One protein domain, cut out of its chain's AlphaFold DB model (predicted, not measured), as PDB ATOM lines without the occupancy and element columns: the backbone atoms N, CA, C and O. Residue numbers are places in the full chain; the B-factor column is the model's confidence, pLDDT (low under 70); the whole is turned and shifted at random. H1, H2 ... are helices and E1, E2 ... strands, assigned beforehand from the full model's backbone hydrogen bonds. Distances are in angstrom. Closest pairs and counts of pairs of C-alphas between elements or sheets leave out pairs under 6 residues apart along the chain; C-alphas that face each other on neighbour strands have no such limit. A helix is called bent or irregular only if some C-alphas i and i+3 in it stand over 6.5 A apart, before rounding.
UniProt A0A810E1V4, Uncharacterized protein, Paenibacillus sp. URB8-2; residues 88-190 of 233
ATOM      1  N   ASP A  88     341.001 245.125 227.522       92.25
ATOM      2  CA  ASP A  88     342.245 245.336 226.776       92.25
ATOM      3  C   ASP A  88     343.412 245.697 227.706       92.25
ATOM      4  O   ASP A  88     344.503 245.131 227.581       92.25
ATOM      5  N   ILE A  89     343.157 246.552 228.703       90.50
ATOM      6  CA  ILE A  89     344.129 246.889 229.750       90.50
ATOM      7  C   ILE A  89     344.429 245.658 230.608       90.50
ATOM      8  O   ILE A  89     345.595 245.378 230.890       90.50
ATOM      9  N   MET A  90     343.409 244.881 230.983       92.62
ATOM     10  CA  MET A  90     343.602 243.627 231.718       92.62
ATOM     11  C   MET A  90     344.525 242.668 230.951       92.62
ATOM     12  O   MET A  90     345.507 242.195 231.522       92.62
ATOM     13  N   PHE A  91     344.266 242.400 229.668       92.06
ATOM     14  CA  PHE A  91     345.112 241.508 228.868       92.06
ATOM     15  C   PHE A  91     346.534 242.047 228.685       92.06
ATOM     16  O   PHE A  91     347.493 241.275 228.738       92.06
ATOM     17  N   GLN A  92     346.698 243.360 228.510       90.00
ATOM     18  CA  GLN A  92     348.019 243.982 228.439       90.00
ATOM     19  C   GLN A  92     348.805 243.794 229.743       90.00
ATOM     20  O   GLN A  92     349.990 243.463 229.709       90.00
ATOM     21  N   GLU A  93     348.165 243.995 230.891       88.19
ATOM     22  CA  GLU A  93     348.789 243.843 232.205       88.19
ATOM     23  C   GLU A  93     349.130 242.373 232.512       88.19
ATOM     24  O   GLU A  93     350.229 242.084 232.988       88.19
ATOM     25  N   LEU A  94     348.249 241.428 232.158       88.69
ATOM     26  CA  LEU A  94     348.512 239.984 232.268       88.69
ATOM     27  C   LEU A  94     349.728 239.538 231.447       88.69
ATOM     28  O   LEU A  94     350.463 238.654 231.867       88.69
ATOM     29  N   ASN A  95     349.969 240.153 230.289       86.19
ATOM     30  CA  ASN A  95     351.118 239.805 229.453       86.19
ATOM     31  C   ASN A  95     352.448 240.379 229.961       86.19
ATOM     32  O   ASN A  95     353.501 239.889 229.561       86.19
ATOM     33  N   ASN A  96     352.411 241.424 230.793       83.38
ATOM     34  CA  ASN A  96     353.604 242.198 231.144       83.38
ATOM     35  C   ASN A  96     353.991 242.134 232.624       83.38
ATOM     36  O   ASN A  96     355.156 242.367 232.932       83.38
ATOM     37  N   LYS A  97     353.034 241.925 233.539       83.69
ATOM     38  CA  LYS A  97     353.264 242.129 234.982       83.69
ATOM     39  C   LYS A  97     352.695 241.056 235.895       83.69
ATOM     40  O   LYS A  97     353.137 240.961 237.041       83.69
ATOM     41  N   TYR A  98     351.694 240.303 235.442       86.69
ATOM     42  CA  TYR A  98     350.961 239.394 236.316       86.69
ATOM     43  C   TYR A  98     350.943 237.966 235.792       86.69
ATOM     44  O   TYR A  98     350.661 237.715 234.628       86.69
ATOM     45  N   ALA A  99     351.134 237.016 236.701       89.19
ATOM     46  CA  ALA A  99     350.961 235.600 236.429       89.19
ATOM     47  C   ALA A  99     349.717 235.060 237.141       89.19
ATOM     48  O   ALA A  99     349.395 235.467 238.259       89.19
ATOM     49  N   ILE A 100     349.030 234.108 236.507       91.50
ATOM     50  CA  ILE A 100     347.972 233.329 237.153       91.50
ATOM     51  C   ILE A 100     348.624 232.139 237.861       91.50
ATOM     52  O   ILE A 100     349.367 231.365 237.251       91.50
ATOM     53  N   ASN A 101     348.327 231.966 239.147       90.94
ATOM     54  CA  ASN A 101     348.825 230.854 239.951       90.94
ATOM     55  C   ASN A 101     347.694 230.210 240.762       90.94
ATOM     56  O   ASN A 101     346.737 230.865 241.172       90.94
ATOM     57  N   ALA A 102     347.810 228.905 240.999       90.19
ATOM     58  CA  ALA A 102     346.849 228.139 241.784       90.19
ATOM     59  C   ALA A 102     346.838 228.554 243.264       90.19
ATOM     60  O   ALA A 102     347.883 228.813 243.868       90.19
ATOM     61  N   LEU A 103     345.652 228.532 243.870       88.00
ATOM     62  CA  LEU A 103     345.465 228.615 245.319       88.00
ATOM     63  C   LEU A 103     345.446 227.221 245.960       88.00
ATOM     64  O   LEU A 103     345.319 226.202 245.281       88.00
ATOM     65  N   GLY A 104     345.547 227.178 247.294       83.56
ATOM     66  CA  GLY A 104     345.509 225.929 248.066       83.56
ATOM     67  C   GLY A 104     344.274 225.075 247.781       83.56
ATOM     68  O   GLY A 104     344.410 223.882 247.549       83.56
ATOM     69  N   ASN A 105     343.103 225.701 247.650       84.56
ATOM     70  CA  ASN A 105     341.852 224.993 247.369       84.56
ATOM     71  C   ASN A 105     341.905 224.171 246.074       84.56
ATOM     72  O   ASN A 105     341.365 223.070 246.022       84.56
ATOM     73  N   LEU A 106     342.571 224.674 245.026       88.38
ATOM     74  CA  LEU A 106     342.710 223.922 243.779       88.38
ATOM     75  C   LEU A 106     343.576 222.674 243.975       88.38
ATOM     76  O   LEU A 106     343.327 221.649 243.344       88.38
ATOM     77  N   ILE A 107     344.576 222.749 244.859       85.56
ATOM     78  CA  ILE A 107     345.427 221.610 245.208       85.56
ATOM     79  C   ILE A 107     344.601 220.513 245.861       85.56
ATOM     80  O   ILE A 107     344.724 219.354 245.459       85.56
ATOM     81  N   ASP A 108     343.750 220.878 246.814       85.81
ATOM     82  CA  ASP A 108     342.916 219.925 247.538       85.81
ATOM     83  C   ASP A 108     341.907 219.261 246.592       85.81
ATOM     84  O   ASP A 108     341.850 218.034 246.518       85.81
ATOM     85  N   ILE A 109     341.211 220.057 245.770       86.44
ATOM     86  CA  ILE A 109     340.242 219.564 244.777       86.44
ATOM     87  C   ILE A 109     340.909 218.613 243.774       86.44
ATOM     88  O   ILE A 109     340.448 217.491 243.562       86.44
ATOM     89  N   LEU A 110     342.019 219.035 243.159       87.12
ATOM     90  CA  LEU A 110     342.703 218.219 242.155       87.12
ATOM     91  C   LEU A 110     343.370 216.981 242.753       87.12
ATOM     92  O   LEU A 110     343.637 216.040 242.019       87.12
ATOM     93  N   SER A 111     343.648 216.946 244.057       85.75
ATOM     94  CA  SER A 111     344.184 215.737 244.691       85.75
ATOM     95  C   SER A 111     343.127 214.638 244.851       85.75
ATOM     96  O   SER A 111     343.501 213.481 245.017       85.75
ATOM     97  N   VAL A 112     341.838 214.983 244.750       85.50
ATOM     98  CA  VAL A 112     340.713 214.036 244.796       85.50
ATOM     99  C   VAL A 112     340.202 213.707 243.389       85.50
ATOM    100  O   VAL A 112     340.084 212.537 243.038       85.50
ATOM    101  N   ASP A 113     339.974 214.724 242.550       87.75
ATOM    102  CA  ASP A 113     339.169 214.589 241.323       87.75
ATOM    103  C   ASP A 113     339.937 214.836 240.011       87.75
ATOM    104  O   ASP A 113     339.337 215.152 238.977       87.75
ATOM    105  N   MET A 114     341.266 214.679 240.001       90.62
ATOM    106  CA  MET A 114     342.112 214.997 238.836       90.62
ATOM    107  C   MET A 114     341.597 214.409 237.516       90.62
ATOM    108  O   MET A 114     341.477 215.126 236.521       90.62
ATOM    109  N   ALA A 115     341.252 213.119 237.512       85.75
ATOM    110  CA  ALA A 115     340.770 212.428 236.319       85.75
ATOM    111  C   ALA A 115     339.428 212.996 235.822       85.75
ATOM    112  O   ALA A 115     339.211 213.134 234.619       85.75
ATOM    113  N   ALA A 116     338.523 213.367 236.733       85.94
ATOM    114  CA  ALA A 116     337.239 213.961 236.368       85.94
ATOM    115  C   ALA A 116     337.420 215.365 235.769       85.94
ATOM    116  O   ALA A 116     336.804 215.691 234.751       85.94
ATOM    117  N   VAL A 117     338.306 216.179 236.354       89.44
ATOM    118  CA  VAL A 117     338.624 217.518 235.837       89.44
ATOM    119  C   VAL A 117     339.308 217.429 234.475       89.44
ATOM    120  O   VAL A 117     338.929 218.163 233.564       89.44
ATOM    121  N   SER A 118     340.242 216.491 234.299       90.12
ATOM    122  CA  SER A 118     340.907 216.216 233.017       90.12
ATOM    123  C   SER A 118     339.892 215.945 231.907       90.12
ATOM    124  O   SER A 118     339.904 216.593 230.861       90.12
ATOM    125  N   VAL A 119     338.907 215.084 232.175       85.38
ATOM    126  CA  VAL A 119     337.857 214.732 231.208       85.38
ATOM    127  C   VAL A 119     336.935 215.908 230.864       85.38
ATOM    128  O   VAL A 119     336.550 216.062 229.699       85.38
ATOM    129  N   LYS A 120     336.578 216.738 231.852       87.75
ATOM    130  CA  LYS A 120     335.708 217.912 231.657       87.75
ATOM    131  C   LYS A 120     336.409 219.051 230.916       87.75
ATOM    132  O   LYS A 120     335.785 219.721 230.101       87.75
ATOM    133  N   THR A 121     337.688 219.267 231.206       89.00
ATOM    134  CA  THR A 121     338.477 220.389 230.667       89.00
ATOM    135  C   THR A 121     339.243 220.042 229.397       89.00
ATOM    136  O   THR A 121     339.681 220.948 228.697       89.00
ATOM    137  N   ASN A 122     339.414 218.751 229.096       90.56
ATOM    138  CA  ASN A 122     340.333 218.252 228.071       90.56
ATOM    139  C   ASN A 122     341.803 218.676 228.306       90.56
ATOM    140  O   ASN A 122     342.606 218.705 227.375       90.56
ATOM    141  N   ILE A 123     342.160 219.002 229.551       92.25
ATOM    142  CA  ILE A 123     343.535 219.276 229.979       92.25
ATOM    143  C   ILE A 123     344.118 217.971 230.517       92.25
ATOM    144  O   ILE A 123     343.498 217.309 231.342       92.25
ATOM    145  N   SER A 124     345.319 217.597 230.071       93.12
ATOM    146  CA  SER A 124     345.956 216.359 230.529       93.12
ATOM    147  C   SER A 124     346.216 216.375 232.041       93.12
ATOM    148  O   SER A 124     346.499 217.418 232.627       93.12
ATOM    149  N   GLU A 125     346.197 215.208 232.685       92.44
ATOM    150  CA  GLU A 125     346.491 215.096 234.125       92.44
ATOM    151  C   GLU A 125     347.907 215.578 234.477       92.44
ATOM    152  O   GLU A 125     348.134 216.145 235.545       92.44
ATOM    153  N   VAL A 126     348.862 215.407 233.555       94.44
ATOM    154  CA  VAL A 126     350.218 215.960 233.684       94.44
ATOM    155  C   VAL A 126     350.150 217.483 233.777       94.44
ATOM    156  O   VAL A 126     350.690 218.067 234.714       94.44
ATOM    157  N   ARG A 127     349.413 218.125 232.866       95.69
ATOM    158  CA  ARG A 127     349.269 219.579 232.852       95.69
ATOM    159  C   ARG A 127     348.465 220.099 234.046       95.69
ATOM    160  O   ARG A 127     348.833 221.111 234.633       95.69
ATOM    161  N   LEU A 128     347.425 219.387 234.480       94.38
ATOM    162  CA  LEU A 128     346.697 219.717 235.712       94.38
ATOM    163  C   LEU A 128     347.598 219.638 236.954       94.38
ATOM    164  O   LEU A 128     347.470 220.473 237.849       94.38
ATOM    165  N   ASN A 129     348.539 218.690 237.005       93.88
ATOM    166  CA  ASN A 129     349.544 218.630 238.069       93.88
ATOM    167  C   ASN A 129     350.506 219.827 238.045       93.88
ATOM    168  O   ASN A 129     350.850 220.345 239.107       93.88
ATOM    169  N   GLU A 130     350.928 220.295 236.870       95.25
ATOM    170  CA  GLU A 130     351.733 221.519 236.742       95.25
ATOM    171  C   GLU A 130     350.952 222.753 237.209       95.25
ATOM    172  O   GLU A 130     351.446 223.534 238.023       95.25
ATOM    173  N   ILE A 131     349.694 222.891 236.773       94.69
ATOM    174  CA  ILE A 131     348.802 223.977 237.198       94.69
ATOM    175  C   ILE A 131     348.633 223.946 238.717       94.69
ATOM    176  O   ILE A 131     348.803 224.975 239.370       94.69
ATOM    177  N   LYS A 132     348.395 222.768 239.304       91.81
ATOM    178  CA  LYS A 132     348.345 222.566 240.758       91.81
ATOM    179  C   LYS A 132     349.620 223.059 241.450       91.81
ATOM    180  O   LYS A 132     349.559 223.741 242.473       91.81
ATOM    181  N   LYS A 133     350.783 222.728 240.887       91.31
ATOM    182  CA  LYS A 133     352.097 223.105 241.419       91.31
ATOM    183  C   LYS A 133     352.468 224.562 241.174       91.31
ATOM    184  O   LYS A 133     353.340 225.057 241.878       91.31
ATOM    185  N   SER A 134     351.791 225.282 240.277       91.62
ATOM    186  CA  SER A 134     352.068 226.701 239.982       91.62
ATOM    187  C   SER A 134     352.037 227.609 241.221       91.62
ATOM    188  O   SER A 134     352.652 228.674 241.230       91.62
ATOM    189  N   ARG A 135     351.367 227.194 242.305       88.06
ATOM    190  CA  ARG A 135     351.437 227.874 243.604       88.06
ATOM    191  C   ARG A 135     352.867 227.952 244.148       88.06
ATOM    192  O   ARG A 135     353.255 228.980 244.699       88.06
ATOM    193  N   LEU A 136     353.617 226.858 244.015       86.38
ATOM    194  CA  LEU A 136     354.927 226.606 244.627       86.38
ATOM    195  C   LEU A 136     356.077 226.588 243.616       86.38
ATOM    196  O   LEU A 136     357.228 226.738 244.006       86.38
ATOM    197  N   GLU A 137     355.769 226.388 242.343       89.12
ATOM    198  CA  GLU A 137     356.728 226.227 241.257       89.12
ATOM    199  C   GLU A 137     356.412 227.222 240.129       89.12
ATOM    200  O   GLU A 137     355.329 227.814 240.061       89.12
ATOM    201  N   ASN A 138     357.376 227.442 239.236       86.50
ATOM    202  CA  ASN A 138     357.236 228.378 238.120       86.50
ATOM    203  C   ASN A 138     356.579 227.706 236.913       86.50
ATOM    204  O   ASN A 138     357.200 227.515 235.873       86.50
ATOM    205  N   PHE A 139     355.302 227.368 237.069       90.88
ATOM    206  CA  PHE A 139     354.434 227.007 235.954       90.88
ATOM    207  C   PHE A 139     353.532 228.187 235.608       90.88
ATOM    208  O   PHE A 139     352.888 228.757 236.494       90.88
ATOM    209  N   SER A 140     353.486 228.547 234.327       86.69
ATOM    210  CA  SER A 140     352.522 229.515 233.809       86.69
ATOM    211  C   SER A 140     351.152 228.857 233.694       86.69
ATOM    212  O   SER A 140     351.050 227.710 233.257       86.69
ATOM    213  N   VAL A 141     350.099 229.570 234.083       92.81
ATOM    214  CA  VAL A 141     348.707 229.172 233.846       92.81
ATOM    215  C   VAL A 141     348.109 230.189 232.887       92.81
ATOM    216  O   VAL A 141     348.172 231.392 233.132       92.81
ATOM    217  N   SER A 142     347.563 229.717 231.773       93.50
ATOM    218  CA  SER A 142     346.907 230.586 230.799       93.50
ATOM    219  C   SER A 142     345.492 230.962 231.244       93.50
ATOM    220  O   SER A 142     344.837 230.235 231.996       93.50
ATOM    221  N   VAL A 143     344.978 232.074 230.713       93.06
ATOM    222  CA  VAL A 143     343.585 232.500 230.931       93.06
ATOM    223  C   VAL A 143     342.601 231.413 230.481       93.06
ATOM    224  O   VAL A 143     341.652 231.112 231.198       93.06
ATOM    225  N   ASN A 144     342.859 230.758 229.345       93.44
ATOM    226  CA  ASN A 144     342.003 229.683 228.834       93.44
ATOM    227  C   ASN A 144     341.958 228.472 229.774       93.44
ATOM    228  O   ASN A 144     340.882 227.934 230.032       93.44
ATOM    229  N   GLU A 145     343.099 228.057 230.330       94.88
ATOM    230  CA  GLU A 145     343.135 226.982 231.329       94.88
ATOM    231  C   GLU A 145     342.359 227.372 232.590       94.88
ATOM    232  O   GLU A 145     341.574 226.569 233.100       94.88
ATOM    233  N   ALA A 146     342.520 228.615 233.056       94.19
ATOM    234  CA  ALA A 146     341.773 229.129 234.197       94.19
ATOM    235  C   ALA A 146     340.255 229.108 233.936       94.19
ATOM    236  O   ALA A 146     339.514 228.618 234.788       94.19
ATOM    237  N   ILE A 147     339.791 229.544 232.756       93.62
ATOM    238  CA  ILE A 147     338.373 229.491 232.352       93.62
ATOM    239  C   ILE A 147     337.846 228.058 232.400       93.62
ATOM    240  O   ILE A 147     336.829 227.795 233.047       93.62
ATOM    241  N   LEU A 148     338.534 227.126 231.733       93.12
ATOM    242  CA  LEU A 148     338.096 225.734 231.626       93.12
ATOM    243  C   LEU A 148     337.983 225.079 233.004       93.12
ATOM    244  O   LEU A 148     336.973 224.438 233.299       93.12
ATOM    245  N   ILE A 149     338.984 225.275 233.862       93.38
ATOM    246  CA  ILE A 149     339.005 224.716 235.217       93.38
ATOM    247  C   ILE A 149     337.920 225.359 236.083       93.38
ATOM    248  O   ILE A 149     337.159 224.638 236.731       93.38
ATOM    249  N   CYS A 150     337.789 226.691 236.053       91.94
ATOM    250  CA  CYS A 150     336.723 227.396 236.764       91.94
ATOM    251  C   CYS A 150     335.353 226.847 236.345       91.94
ATOM    252  O   CYS A 150     334.521 226.563 237.207       91.94
ATOM    253  N   LYS A 151     335.104 226.675 235.043       90.69
ATOM    254  CA  LYS A 151     333.837 226.151 234.514       90.69
ATOM    255  C   LYS A 151     333.594 224.700 234.935       90.69
ATOM    256  O   LYS A 151     332.508 224.379 235.405       90.69
ATOM    257  N   ALA A 152     334.601 223.834 234.824       89.88
ATOM    258  CA  ALA A 152     334.485 222.415 235.168       89.88
ATOM    259  C   ALA A 152     334.211 222.166 236.660       89.88
ATOM    260  O   ALA A 152     333.539 221.188 237.002       89.88
ATOM    261  N   LEU A 153     334.738 223.037 237.526       90.00
ATOM    262  CA  LEU A 153     334.596 222.956 238.981       90.00
ATOM    263  C   LEU A 153     333.430 223.784 239.536       90.00
ATOM    264  O   LEU A 153     333.118 223.645 240.714       90.00
ATOM    265  N   ASN A 154     332.802 224.639 238.723       88.25
ATOM    266  CA  ASN A 154     331.803 225.613 239.173       88.25
ATOM    267  C   ASN A 154     332.310 226.496 240.342       88.25
ATOM    268  O   ASN A 154     331.639 226.675 241.356       88.25
ATOM    269  N   LYS A 155     333.544 227.013 240.218       88.38
ATOM    270  CA  LYS A 155     334.267 227.782 241.257       88.38
ATOM    271  C   LYS A 155     334.805 229.109 240.754       88.38
ATOM    272  O   LYS A 155     335.509 229.095 239.750       88.38
ATOM    273  N   LYS A 156     334.457 230.235 241.378       88.94
ATOM    274  CA  LYS A 156     334.927 231.565 240.955       88.94
ATOM    275  C   LYS A 156     336.450 231.588 240.855       88.94
ATOM    276  O   LYS A 156     337.128 230.874 241.597       88.94
ATOM    277  N   PHE A 157     336.991 232.445 239.991       89.81
ATOM    278  CA  PHE A 157     338.443 232.589 239.842       89.81
ATOM    279  C   PHE A 157     339.131 232.787 241.202       89.81
ATOM    280  O   PHE A 157     340.058 232.049 241.527       89.81
ATOM    281  N   SER A 158     338.597 233.676 242.046       87.06
ATOM    282  CA  SER A 158     339.131 233.991 243.378       87.06
ATOM    283  C   SER A 158     339.082 232.839 244.396       87.06
ATOM    284  O   SER A 158     339.654 232.955 245.482       87.06
ATOM    285  N   GLU A 159     338.363 231.749 244.109       85.19
ATOM    286  CA  GLU A 159     338.295 230.576 244.989       85.19
ATOM    287  C   GLU A 159     339.455 229.604 244.757       85.19
ATOM    288  O   GLU A 159     339.824 228.870 245.677       85.19
ATOM    289  N   ILE A 160     340.010 229.568 243.541       89.31
ATOM    290  CA  ILE A 160     340.954 228.524 243.108       89.31
ATOM    291  C   ILE A 160     342.222 229.062 242.433       89.31
ATOM    292  O   ILE A 160     343.216 228.338 242.358       89.31
ATOM    293  N   PHE A 161     342.231 230.326 242.019       90.38
ATOM    294  CA  PHE A 161     343.369 231.008 241.416       90.38
ATOM    295  C   PHE A 161     343.603 232.379 242.054       90.38
ATOM    296  O   PHE A 161     342.723 232.981 242.670       90.38
ATOM    297  N   ALA A 162     344.823 232.875 241.886       88.62
ATOM    298  CA  ALA A 162     345.212 234.234 242.208       88.62
ATOM    299  C   ALA A 162     346.061 234.818 241.083       88.62
ATOM    300  O   ALA A 162     346.740 234.092 240.351       88.62
ATOM    301  N   LEU A 163     346.024 236.141 240.981       88.19
ATOM    302  CA  LEU A 163     346.952 236.922 240.190       88.19
ATOM    303  C   LEU A 163     348.115 237.339 241.069       88.19
ATOM    304  O   LEU A 163     347.925 237.842 242.169       88.19
ATOM    305  N   VAL A 164     349.324 237.106 240.590       83.75
ATOM    306  CA  VAL A 164     350.549 237.410 241.319       83.75
ATOM    307  C   VAL A 164     351.320 238.431 240.513       83.75
ATOM    308  O   VAL A 164     351.607 238.192 239.343       83.75
ATOM    309  N   ALA A 165     351.652 239.559 241.136       77.00
ATOM    310  CA  ALA A 165     352.553 240.531 240.532       77.00
ATOM    311  C   ALA A 165     353.981 239.972 240.507       77.00
ATOM    312  O   ALA A 165     354.454 239.430 241.511       77.00
ATOM    313  N   GLU A 166     354.672 240.118 239.378       67.75
ATOM    314  CA  GLU A 166     356.091 239.761 239.268       67.75
ATOM    315  C   GLU A 166     356.981 240.697 240.099       67.75
ATOM    316  O   GLU A 166     358.030 240.280 240.597       67.75
ATOM    317  N   ASP A 167     356.534 241.938 240.324       64.56
ATOM    318  CA  ASP A 167     357.163 242.897 241.218       64.56
ATOM    319  C   ASP A 167     356.197 243.400 242.310       64.56
ATOM    320  O   ASP A 167     355.020 243.678 242.105       64.56
ATOM    321  N   PHE A 168     356.702 243.563 243.535       60.03
ATOM    322  CA  PHE A 168     355.929 244.138 244.648       60.03
ATOM    323  C   PHE A 168     355.594 245.628 244.435       60.03
ATOM    324  O   PHE A 168     354.866 246.221 245.224       60.03
ATOM    325  N   ARG A 169     356.140 246.252 243.380       57.28
ATOM    326  CA  ARG A 169     355.945 247.670 243.046       57.28
ATOM    327  C   ARG A 169     354.739 247.898 242.124       57.28
ATOM    328  O   ARG A 169     354.143 248.969 242.208       57.28
ATOM    329  N   GLY A 170     354.343 246.913 241.312       59.94
ATOM    330  CA  GLY A 170     353.160 246.947 240.443       59.94
ATOM    331  C   GLY A 170     351.859 246.473 241.103       59.94
ATOM    332  O   GLY A 170     350.839 246.315 240.439       59.94
ATOM    333  N   ASP A 171     351.865 246.234 242.412       67.06
ATOM    334  CA  ASP A 171     350.785 245.561 243.144       67.06
ATOM    335  C   ASP A 171     349.479 246.376 243.263       67.06
ATOM    336  O   ASP A 171     348.393 245.814 243.369       67.06
ATOM    337  N   GLN A 172     349.531 247.708 243.200       68.44
ATOM    338  CA  GLN A 172     348.356 248.534 243.530       68.44
ATOM    339  C   GLN A 172     347.128 248.272 242.642       68.44
ATOM    340  O   GLN A 172     346.002 248.383 243.120       68.44
ATOM    341  N   ASN A 173     347.335 247.849 241.391       78.69
ATOM    342  CA  ASN A 173     346.250 247.526 240.462       78.69
ATOM    343  C   ASN A 173     345.878 246.037 240.440       78.69
ATOM    344  O   ASN A 173     344.901 245.681 239.785       78.69
ATOM    345  N   ALA A 174     346.603 245.165 241.151       82.12
ATOM    346  CA  ALA A 174     346.407 243.713 241.084       82.12
ATOM    347  C   ALA A 174     344.959 243.313 241.405       82.12
ATOM    348  O   ALA A 174     344.391 242.450 240.741       82.12
ATOM    349  N   ILE A 175     344.337 244.000 242.369       83.50
ATOM    350  CA  ILE A 175     342.938 243.781 242.743       83.50
ATOM    351  C   ILE A 175     341.961 244.137 241.613       83.50
ATOM    352  O   ILE A 175     341.034 243.377 241.346       83.50
ATOM    353  N   ASN A 176     342.196 245.245 240.909       86.19
ATOM    354  CA  ASN A 176     341.358 245.705 239.800       86.19
ATOM    355  C   ASN A 176     341.472 244.753 238.602       86.19
ATOM    356  O   ASN A 176     340.461 244.366 238.009       86.19
ATOM    357  N   ILE A 177     342.697 244.313 238.287       88.69
ATOM    358  CA  ILE A 177     342.947 243.321 237.232       88.69
ATOM    359  C   ILE A 177     342.308 241.979 237.603       88.69
ATOM    360  O   ILE A 177     341.634 241.375 236.772       88.69
ATOM    361  N   ALA A 178     342.446 241.532 238.855       88.12
ATOM    362  CA  ALA A 178     341.848 240.285 239.318       88.12
ATOM    363  C   ALA A 178     340.323 240.305 239.300       88.12
ATOM    364  O   ALA A 178     339.708 239.317 238.896       88.12
ATOM    365  N   GLN A 179     339.718 241.429 239.675       88.00
ATOM    366  CA  GLN A 179     338.274 241.603 239.596       88.00
ATOM    367  C   GLN A 179     337.788 241.600 238.141       88.00
ATOM    368  O   GLN A 179     336.799 240.941 237.822       88.00
ATOM    369  N   THR A 180     338.515 242.266 237.242       90.50
ATOM    370  CA  THR A 180     338.206 242.272 235.802       90.50
ATOM    371  C   THR A 180     338.311 240.866 235.210       90.50
ATOM    372  O   THR A 180     337.383 240.415 234.543       90.50
ATOM    373  N   LEU A 181     339.380 240.125 235.527       91.44
ATOM    374  CA  LEU A 181     339.575 238.750 235.063       91.44
ATOM    375  C   LEU A 181     338.499 237.808 235.600       91.44
ATOM    376  O   LEU A 181     338.000 236.960 234.864       91.44
ATOM    377  N   GLN A 182     338.117 237.955 236.869       91.06
ATOM    378  CA  GLN A 182     337.015 237.186 237.427       91.06
ATOM    379  C   GLN A 182     335.718 237.456 236.661       91.06
ATOM    380  O   GLN A 182     335.075 236.502 236.234       91.06
ATOM    381  N   ASN A 183     335.358 238.724 236.449       89.94
ATOM    382  CA  ASN A 183     334.150 239.089 235.709       89.94
ATOM    383  C   ASN A 183     334.182 238.548 234.274       89.94
ATOM    384  O   ASN A 183     333.197 237.973 233.820       89.94
ATOM    385  N   TYR A 184     335.328 238.655 233.597       91.50
ATOM    386  CA  TYR A 184     335.537 238.067 232.277       91.50
ATOM    387  C   TYR A 184     335.283 236.551 232.291       91.50
ATOM    388  O   TYR A 184     334.490 236.051 231.500       91.50
ATOM    389  N   ILE A 185     335.880 235.812 233.233       90.88
ATOM    390  CA  ILE A 185     335.681 234.359 233.363       90.88
ATOM    391  C   ILE A 185     334.218 234.016 233.664       90.88
ATOM    392  O   ILE A 185     333.695 233.059 233.094       90.88
ATOM    393  N   GLU A 186     333.549 234.773 234.537       87.88
ATOM    394  CA  GLU A 186     332.126 234.567 234.829       87.88
ATOM    395  C   GLU A 186     331.251 234.797 233.592       87.88
ATOM    396  O   GLU A 186     330.367 233.988 233.313       87.88
ATOM    397  N   ASN A 187     331.552 235.812 232.781       87.38
ATOM    398  CA  ASN A 187     330.852 236.051 231.518       87.38
ATOM    399  C   ASN A 187     331.039 234.887 230.529       87.38
ATOM    400  O   ASN A 187     330.089 234.511 229.850       87.38
ATOM    401  N   GLN A 188     332.216 234.249 230.504       85.25
ATOM    402  CA  GLN A 188     332.490 233.061 229.677       85.25
ATOM    403  C   GLN A 188     331.808 231.773 230.189       85.25
ATOM    404  O   GLN A 188     331.780 230.743 229.500       85.25
ATOM    405  N   ARG A 189     331.288 231.776 231.425       74.38
ATOM    406  CA  ARG A 189     330.510 230.649 231.970       74.38
ATOM    407  C   ARG A 189     329.058 230.691 231.572       74.38
ATOM    408  O   ARG A 189     328.463 229.620 231.435       74.38
ATOM    409  N   ILE A 190     328.505 231.894 231.427       60.78
ATOM    410  CA  ILE A 190     327.180 232.067 230.855       60.78
ATOM    411  C   ILE A 190     327.272 231.433 229.466       60.78
ATOM    412  O   ILE A 190     328.143 231.819 228.686       60.78
TER     413      ILE A 190
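AT A GLANCE: This is residues 88 to 190 of the 233 residues of an uncharacterized protein of Paenibacillus sp. URB8-2 (UniProt A0A810E1V4). A short two-stranded ribbon, E1 and E2, runs through the middle of a small helical body, with the helical hairpin H2 and H3 beyond one end of it and H1 by the other end. The long helix H6 folds back from the far end of E2 past H1 and H5 to H4, which crosses from H6 to the last residues of H2. The printed part has 103 residues, with six named helices and two named strands in the order H1, E1, H2, H3, H4, H5, E2, H6; the sheet's order is E1, E2, antiparallel, and the class is mostly helix. The whole is compact, with a radius of gyration of the C-alphas of 13.1 A and spans of 38 by 32 by 19 A.

HOW THE PARTS SIT: E1, residues 98 to 102, and E2, residues 161 to 165, are antiparallel neighbours at 147 degrees; N 99 and O 164, and N 162 and O 101, are each 2.9 A apart, within hydrogen-bond range. H1, residues 88 to 96, is near both strands. It touches H6, residues 171 to 189, at a steep tilt of 62 degrees, opposite ways; the closest C-alphas are those of Met 90 and Ile 177, 5.6 A apart. H6 touches H4, residues 143 to 153, with its residues 185 to 189 alone, closest at the C-alphas of Ile 147 and Ile 185, 5.7 A, at a steep tilt of 58 degrees, the same way. H5, residues 157 to 160, touches H6, closest at the C-alphas of Phe 157 and Gln 182, 5.4 A. H2, residues 104 to 121, has a kink of 98 degrees near residue 115; its residues 117 to 121 alone touch H4, about perpendicular at 90 degrees, closest at the C-alphas of Thr 121 and Leu 148, 5.4 A. H2 and H3, residues 125 to 133, form a helical hairpin, touching at a shallow tilt of 22 degrees, closest at the C-alphas of Ile 107 and Lys 132, 5.4 A. H2 and H6 are apart. In H1, H3 and H4 every O i to N i+4 pair is within hydrogen-bond range; H2 has 11 of 14 and H6 13 of 15, while H5 is too short for such a pair.

IN THESE COORDINATES: H1 begins at C-alpha 88, (342.245, 245.336, 226.776), and E1 spans 13.2 A, E2 13.3 A. H2 spans 19.6 A and begins at C-alpha 104, (345.509, 225.929, 248.066); H4 spans 15.4 A. H6 spans 27.5 A and ends at C-alpha 189, (330.510, 230.649, 231.970). H2 and H6 are irregular: C-alphas 112 and 115 are 8.6 A apart, and C-alphas 172 and 175 are 7.3 A apart.

THE WHOLE: The two C-alphas farthest apart, of Val 119 and Arg 169, are 39.4 A apart. The printed part has no cut and no long link. The mean pLDDT of the printed part is 87.0; residues 166 to 172, of which 171 and 172 belong to H6, and residue 190 are under 70.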